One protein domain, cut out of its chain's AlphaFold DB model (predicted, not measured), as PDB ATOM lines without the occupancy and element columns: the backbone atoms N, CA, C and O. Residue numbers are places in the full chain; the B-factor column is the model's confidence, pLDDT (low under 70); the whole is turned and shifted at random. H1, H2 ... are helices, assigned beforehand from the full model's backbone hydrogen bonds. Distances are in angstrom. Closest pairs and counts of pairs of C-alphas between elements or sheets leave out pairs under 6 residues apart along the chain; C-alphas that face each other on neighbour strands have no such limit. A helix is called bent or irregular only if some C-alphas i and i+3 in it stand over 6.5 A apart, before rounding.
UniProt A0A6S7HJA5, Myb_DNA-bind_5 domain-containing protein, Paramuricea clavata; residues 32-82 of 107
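Overview. This is residues 32 to 82 of the 107 residues of the protein "Myb_DNA-bind_5 domain-containing protein" of Paramuricea clavata (UniProt A0A6S7HJA5). One long straight helix, H1, makes the length of the domain, and a shorter helix, H2, crosses over the middle of it like a crossbar. The chain turns back from the far end of H1 through residues 57 to 64 to reach H2, and the small last helix H3 packs on H1 just beyond the crossing, while residues 32 to 38 of H1 stick out free. The printed part has 51 residues with three named helices, in the order H1, H2, H3, and no named strand; its class is all helix. It is only just compact, close to loose, with a radius of gyration of the C-alphas of 11.3 A, and it is elongated, spanning 37 by 21 by 15 A.

Arrangement. The longest helix is H1, residues 32 to 56. H2, residues 65 to 74, touches H1, and their closest C-alphas, those of Thr 46 and Asp 67, are 5.4 A apart. The lines of H1 and H2 are about perpendicular, at 80 degrees. H1 touches H2 with residues 42 to 47 alone. H3, residues 79 to 82, touches H1 as well, which takes part with residues 47 to 51 alone; the closest C-alphas here are those of Lys 47 and Leu 81, 5.7 A apart. H2 and H3 are close but not clearly touching, their closest C-alphas being those of Leu 74 and Leu 81, 7.8 A apart. In H1 and H2 every O i to N i+4 pair is within hydrogen-bond range, while H3, with four residues, is too short for such a pair and has its one O i to N i+3 pair within range.

Along the chain. H1 runs from C-alpha 32 at (151.997, 232.008, 224.610) to C-alpha 56 at (179.052, 242.012, 246.247), 36.1 A from first to last C-alpha. H2 begins at C-alpha 65, at (173.889, 241.907, 227.328), and measures 14.3 A from first to last C-alpha. H3 measures 5.1 A in the same way and ends at C-alpha 82, at (164.707, 245.740, 244.823). None of the three helices is bent.

Size, cuts and confidence. The two C-alphas farthest apart are those of Lys 32 and Gly 57, at 36.8 A, and the first and last printed C-alphas, those of Lys 32 and Thr 82, are 27.5 A apart. Residues 32 to 38, which belong to H1, stand free. The printed part has no cut. The link from H1 to H2, with 8 residues between them, is short, and the link from H2 to H3, with 4 residues, is tight. The mean pLDDT of the printed part is 80.1; residues 58 to 60 and 76 to 82 are under 70, and H3 has a mean of 54.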
ATOM      1  N   LYS A  32     151.999 230.829 223.736       88.81
ATOM      2  CA  LYS A  32     151.997 232.008 224.610       88.81
ATOM      3  C   LYS A  32     152.524 231.679 226.014       88.81
ATOM      4  O   LYS A  32     153.305 232.435 226.585       88.81
ATOM      5  N   GLU A  33     152.102 230.546 226.566       88.81
ATOM      6  CA  GLU A  33     152.458 230.073 227.904       88.81
ATOM      7  C   GLU A  33     153.947 229.723 227.998       88.81
ATOM      8  O   GLU A  33     154.602 230.090 228.973       88.81
ATOM      9  N   GLN A  34     154.507 229.082 226.968       89.19
ATOM     10  CA  GLN A  34     155.937 228.772 226.899       89.19
ATOM     11  C   GLN A  34     156.789 230.042 226.814       89.19
ATOM     12  O   GLN A  34     157.819 230.140 227.481       89.19
ATOM     13  N   LEU A  35     156.357 231.027 226.020       90.19
ATOM     14  CA  LEU A  35     157.041 232.316 225.905       90.19
ATOM     15  C   LEU A  35     156.992 233.097 227.220       90.19
ATOM     16  O   LEU A  35     158.022 233.599 227.670       90.19
ATOM     17  N   LYS A  36     155.822 233.137 227.867       90.38
ATOM     18  CA  LYS A  36     155.640 233.776 229.174       90.38
ATOM     19  C   LYS A  36     156.535 233.141 230.235       90.38
ATOM     20  O   LYS A  36     157.268 233.862 230.901       90.38
ATOM     21  N   LYS A  37     156.541 231.807 230.333       89.56
ATOM     22  CA  LYS A  37     157.401 231.077 231.272       89.56
ATOM     23  C   LYS A  37     158.880 231.368 231.021       89.56
ATOM     24  O   LYS A  37     159.613 231.688 231.946       89.56
ATOM     25  N   LYS A  38     159.315 231.334 229.757       90.88
ATOM     26  CA  LYS A  38     160.714 231.618 229.418       90.88
ATOM     27  C   LYS A  38     161.120 233.043 229.797       90.88
ATOM     28  O   LYS A  38     162.236 233.247 230.266       90.88
ATOM     29  N   TRP A  39     160.233 234.015 229.593       90.69
ATOM     30  CA  TRP A  39     160.458 235.387 230.038       90.69
ATOM     31  C   TRP A  39     160.553 235.487 231.564       90.69
ATOM     32  O   TRP A  39     161.460 236.145 232.065       90.69
ATOM     33  N   GLU A  40     159.665 234.816 232.301       89.62
ATOM     34  CA  GLU A  40     159.695 234.773 233.769       89.62
ATOM     35  C   GLU A  40     161.006 234.174 234.294       89.62
ATOM     36  O   GLU A  40     161.621 234.759 235.187       89.62
ATOM     37  N   ASP A  41     161.493 233.089 233.686       88.62
ATOM     38  CA  ASP A  41     162.772 232.464 234.045       88.62
ATOM     39  C   ASP A  41     163.956 233.425 233.836       88.62
ATOM     40  O   ASP A  41     164.807 233.580 234.716       88.62
ATOM     41  N   ILE A  42     164.005 234.098 232.678       89.31
ATOM     42  CA  ILE A  42     165.059 235.071 232.353       89.31
ATOM     43  C   ILE A  42     164.999 236.248 233.330       89.31
ATOM     44  O   ILE A  42     166.003 236.581 233.957       89.31
ATOM     45  N   ALA A  43     163.819 236.841 233.513       88.00
ATOM     46  CA  ALA A  43     163.629 237.979 234.402       88.00
ATOM     47  C   ALA A  43     163.987 237.640 235.856       88.00
ATOM     48  O   ALA A  43     164.611 238.453 236.539       88.00
ATOM     49  N   SER A  44     163.622 236.447 236.330       86.75
ATOM     50  CA  SER A  44     163.957 235.967 237.673       86.75
ATOM     51  C   SER A  44     165.465 235.769 237.846       86.75
ATOM     52  O   SER A  44     166.049 236.256 238.818       86.75
ATOM     53  N   SER A  45     166.128 235.146 236.866       87.81
ATOM     54  CA  SER A  45     167.584 234.973 236.881       87.81
ATOM     55  C   SER A  45     168.316 236.318 236.903       87.81
ATOM     56  O   SER A  45     169.177 236.542 237.757       87.81
ATOM     57  N   THR A  46     167.924 237.257 236.039       88.12
ATOM     58  CA  THR A  46     168.519 238.598 235.994       88.12
ATOM     59  C   THR A  46     168.267 239.377 237.289       88.12
ATOM     60  O   THR A  46     169.183 240.026 237.794       88.12
ATOM     61  N   LYS A  47     167.074 239.274 237.893       85.62
ATOM     62  CA  LYS A  47     166.780 239.848 239.221       85.62
ATOM     63  C   LYS A  47     167.724 239.305 240.294       85.62
ATOM     64  O   LYS A  47     168.289 240.086 241.060       85.62
ATOM     65  N   ALA A  48     167.927 237.988 240.335       84.44
ATOM     66  CA  ALA A  48     168.827 237.354 241.296       84.44
ATOM     67  C   ALA A  48     170.277 237.832 241.112       84.44
ATOM     68  O   ALA A  48     170.918 238.243 242.084       84.44
ATOM     69  N   LYS A  49     170.761 237.877 239.863       84.94
ATOM     70  CA  LYS A  49     172.082 238.428 239.528       84.94
ATOM     71  C   LYS A  49     172.209 239.893 239.931       84.94
ATOM     72  O   LYS A  49     173.217 240.277 240.512       84.94
ATOM     73  N   TYR A  50     171.196 240.716 239.665       83.25
ATOM     74  CA  TYR A  50     171.201 242.134 240.024       83.25
ATOM     75  C   TYR A  50     171.268 242.333 241.543       83.25
ATOM     76  O   TYR A  50     172.083 243.114 242.039       83.25
ATOM     77  N   ALA A  51     170.470 241.577 242.299       81.56
ATOM     78  CA  ALA A  51     170.495 241.603 243.757       81.56
ATOM     79  C   ALA A  51     171.862 241.176 244.311       81.56
ATOM     80  O   ALA A  51     172.391 241.810 245.225       81.56
ATOM     81  N   GLN A  52     172.464 240.132 243.742       81.88
ATOM     82  CA  GLN A  52     173.799 239.691 244.129       81.88
ATOM     83  C   GLN A  52     174.864 240.734 243.740       81.88
ATOM     84  O   GLN A  52     175.731 241.022 244.559       81.88
ATOM     85  N   LYS A  53     174.752 241.385 242.570       81.75
ATOM     86  CA  LYS A  53     175.671 242.439 242.096       81.75
ATOM     87  C   LYS A  53     175.703 243.607 243.070       81.75
ATOM     88  O   LYS A  53     176.772 244.103 243.409       81.75
ATOM     89  N   ARG A  54     174.528 244.000 243.572       79.88
ATOM     90  CA  ARG A  54     174.398 245.031 244.608       79.88
ATOM     91  C   ARG A  54     175.036 244.633 245.937       79.88
ATOM     92  O   ARG A  54     175.577 245.500 246.609       79.88
ATOM     93  N   LYS A  55     174.962 243.356 246.323       78.75
ATOM     94  CA  LYS A  55     175.544 242.858 247.580       78.75
ATOM     95  C   LYS A  55     177.066 242.744 247.522       78.75
ATOM     96  O   LYS A  55     177.724 243.024 248.513       78.75
ATOM     97  N   THR A  56     177.618 242.319 246.387       78.62
ATOM     98  CA  THR A  56     179.052 242.012 246.247       78.62
ATOM     99  C   THR A  56     179.870 243.140 245.619       78.62
ATOM    100  O   THR A  56     181.069 242.978 245.417       78.62
ATOM    101  N   GLY A  57     179.242 244.262 245.250       71.62
ATOM    102  CA  GLY A  57     179.912 245.347 244.525       71.62
ATOM    103  C   GLY A  57     180.274 244.995 243.074       71.62
ATOM    104  O   GLY A  57     180.991 245.745 242.425       71.62
ATOM    105  N   GLY A  58     179.771 243.871 242.550       64.62
ATOM    106  CA  GLY A  58     179.888 243.488 241.141       64.62
ATOM    107  C   GLY A  58     181.111 242.663 240.742       64.62
ATOM    108  O   GLY A  58     181.207 242.302 239.576       64.62
ATOM    109  N   GLY A  59     181.994 242.296 241.674       60.62
ATOM    110  CA  GLY A  59     183.261 241.626 241.340       60.62
ATOM    111  C   GLY A  59     183.179 240.154 240.904       60.62
ATOM    112  O   GLY A  59     184.169 239.631 240.414       60.62
ATOM    113  N   ALA A  60     182.042 239.471 241.081       67.31
ATOM    114  CA  ALA A  60     181.942 238.014 240.884       67.31
ATOM    115  C   ALA A  60     180.766 237.562 239.998       67.31
ATOM    116  O   ALA A  60     180.391 236.391 240.026       67.31
ATOM    117  N   ILE A  61     180.122 238.477 239.266       77.88
ATOM    118  CA  ILE A  61     178.925 238.151 238.478       77.88
ATOM    119  C   ILE A  61     179.158 238.479 237.017       77.88
ATOM    120  O   ILE A  61     179.265 239.647 236.648       77.88
ATOM    121  N   GLU A  62     179.118 237.434 236.198       80.00
ATOM    122  CA  GLU A  62     179.052 237.531 234.745       80.00
ATOM    123  C   GLU A  62     177.739 238.208 234.327       80.00
ATOM    124  O   GLU A  62     176.640 237.630 234.405       80.00
ATOM    125  N   TRP A  63     177.861 239.474 233.932       84.69
ATOM    126  CA  TRP A  63     176.760 240.317 233.489       84.69
ATOM    127  C   TRP A  63     176.675 240.289 231.966       84.69
ATOM    128  O   TRP A  63     177.576 240.768 231.281       84.69
ATOM    129  N   THR A  64     175.597 239.724 231.429       88.69
ATOM    130  CA  THR A  64     175.427 239.587 229.976       88.69
ATOM    131  C   THR A  64     174.651 240.762 229.379       88.69
ATOM    132  O   THR A  64     173.930 241.474 230.078       88.69
ATOM    133  N   THR A  65     174.718 240.927 228.056       89.12
ATOM    134  CA  THR A  65     173.889 241.907 227.328       89.12
ATOM    135  C   THR A  65     172.390 241.650 227.518       89.12
ATOM    136  O   THR A  65     171.606 242.592 227.583       89.12
ATOM    137  N   ILE A  66     171.982 240.381 227.664       86.75
ATOM    138  CA  ILE A  66     170.586 240.021 227.955       86.75
ATOM    139  C   ILE A  66     170.188 240.538 229.339       86.75
ATOM    140  O   ILE A  66     169.103 241.093 229.489       86.75
ATOM    141  N   ASP A  67     171.066 240.405 230.338       86.81
ATOM    142  CA  ASP A  67     170.806 240.911 231.690       86.81
ATOM    143  C   ASP A  67     170.617 242.436 231.684       86.81
ATOM    144  O   ASP A  67     169.696 242.950 232.317       86.81
ATOM    145  N   GLU A  68     171.429 243.162 230.911       87.69
ATOM    146  CA  GLU A  68     171.274 244.607 230.736       87.69
ATOM    147  C   GLU A  68     169.929 244.972 230.096       87.69
ATOM    148  O   GLU A  68     169.171 245.755 230.675       87.69
ATOM    149  N   GLN A  69     169.584 244.349 228.967       88.19
ATOM    150  CA  GLN A  69     168.311 244.587 228.278       88.19
ATOM    151  C   GLN A  69     167.104 244.277 229.168       88.19
ATOM    152  O   GLN A  69     166.139 245.035 229.205       88.19
ATOM    153  N   VAL A  70     167.156 243.179 229.922       86.81
ATOM    154  CA  VAL A  70     166.084 242.795 230.844       86.81
ATOM    155  C   VAL A  70     165.951 243.814 231.974       86.81
ATOM    156  O   VAL A  70     164.829 244.198 232.307       86.81
ATOM    157  N   THR A  71     167.058 244.303 232.546       85.25
ATOM    158  CA  THR A  71     166.986 245.367 233.563       85.25
ATOM    159  C   THR A  71     166.465 246.691 233.018       85.25
ATOM    160  O   THR A  71     165.765 247.395 233.742       85.25
ATOM    161  N   ASP A  72     166.760 247.015 231.760       86.56
ATOM    162  CA  ASP A  72     166.258 248.222 231.104       86.56
ATOM    163  C   ASP A  72     164.743 248.139 230.868       86.56
ATOM    164  O   ASP A  72     163.998 249.025 231.281       86.56
ATOM    165  N   ILE A  73     164.263 247.002 230.346       86.00
ATOM    166  CA  ILE A  73     162.829 246.728 230.143       86.00
ATOM    167  C   ILE A  73     162.053 246.773 231.464       86.00
ATOM    168  O   ILE A  73     160.934 247.287 231.514       86.00
ATOM    169  N   LEU A  74     162.613 246.206 232.536       82.25
ATOM    170  CA  LEU A  74     161.975 246.222 233.853       82.25
ATOM    171  C   LEU A  74     162.044 247.606 234.511       82.25
ATOM    172  O   LEU A  74     161.190 247.912 235.341       82.25
ATOM    173  N   GLY A  75     163.010 248.438 234.122       75.44
ATOM    174  CA  GLY A  75     163.327 249.722 234.732       75.44
ATOM    175  C   GLY A  75     164.226 249.551 235.957       75.44
ATOM    176  O   GLY A  75     163.878 248.847 236.905       75.44
ATOM    177  N   LYS A  76     165.375 250.239 235.969       62.75
ATOM    178  CA  LYS A  76     166.382 250.176 237.050       62.75
ATOM    179  C   LYS A  76     165.835 250.592 238.424       62.75
ATOM    180  O   LYS A  76     166.284 250.060 239.440       62.75
ATOM    181  N   ASP A  77     164.829 251.465 238.440       57.44
ATOM    182  CA  ASP A  77     164.154 251.970 239.646       57.44
ATOM    183  C   ASP A  77     162.923 251.146 240.045       57.44
ATOM    184  O   ASP A  77     162.179 251.498 240.964       57.44
ATOM    185  N   ASN A  78     162.660 250.040 239.347       57.12
ATOM    186  CA  ASN A  78     161.476 249.251 239.609       57.12
ATOM    187  C   ASN A  78     161.610 248.528 240.950       57.12
ATOM    188  O   ASN A  78     162.539 247.748 241.179       57.12
ATOM    189  N   ARG A  79     160.617 248.734 241.822       54.72
ATOM    190  CA  ARG A  79     160.507 248.090 243.140       54.72
ATOM    191  C   ARG A  79     160.624 246.561 243.058       54.72
ATOM    192  O   ARG A  79     161.008 245.922 244.033       54.72
ATOM    193  N   THR A  80     160.330 245.974 241.894       54.44
ATOM    194  CA  THR A  80     160.473 244.536 241.611       54.44
ATOM    195  C   THR A  80     161.916 244.046 241.447       54.44
ATOM    196  O   THR A  80     162.146 242.854 241.632       54.44
ATOM    197  N   LEU A  81     162.886 244.915 241.134       53.62
ATOM    198  CA  LEU A  81     164.324 244.592 241.158       53.62
ATOM    199  C   LEU A  81     164.912 244.708 242.572       53.62
ATOM    200  O   LEU A  81     165.925 244.084 242.880       53.62
ATOM    201  N   THR A  82     164.287 245.521 243.429       53.06
ATOM    202  CA  THR A  82     164.707 245.740 244.823       53.06
ATOM    203  C   THR A  82     164.002 244.827 245.824       53.06
ATOM    204  O   THR A  82     164.385 244.805 246.991       53.06
TER     205      THR A  82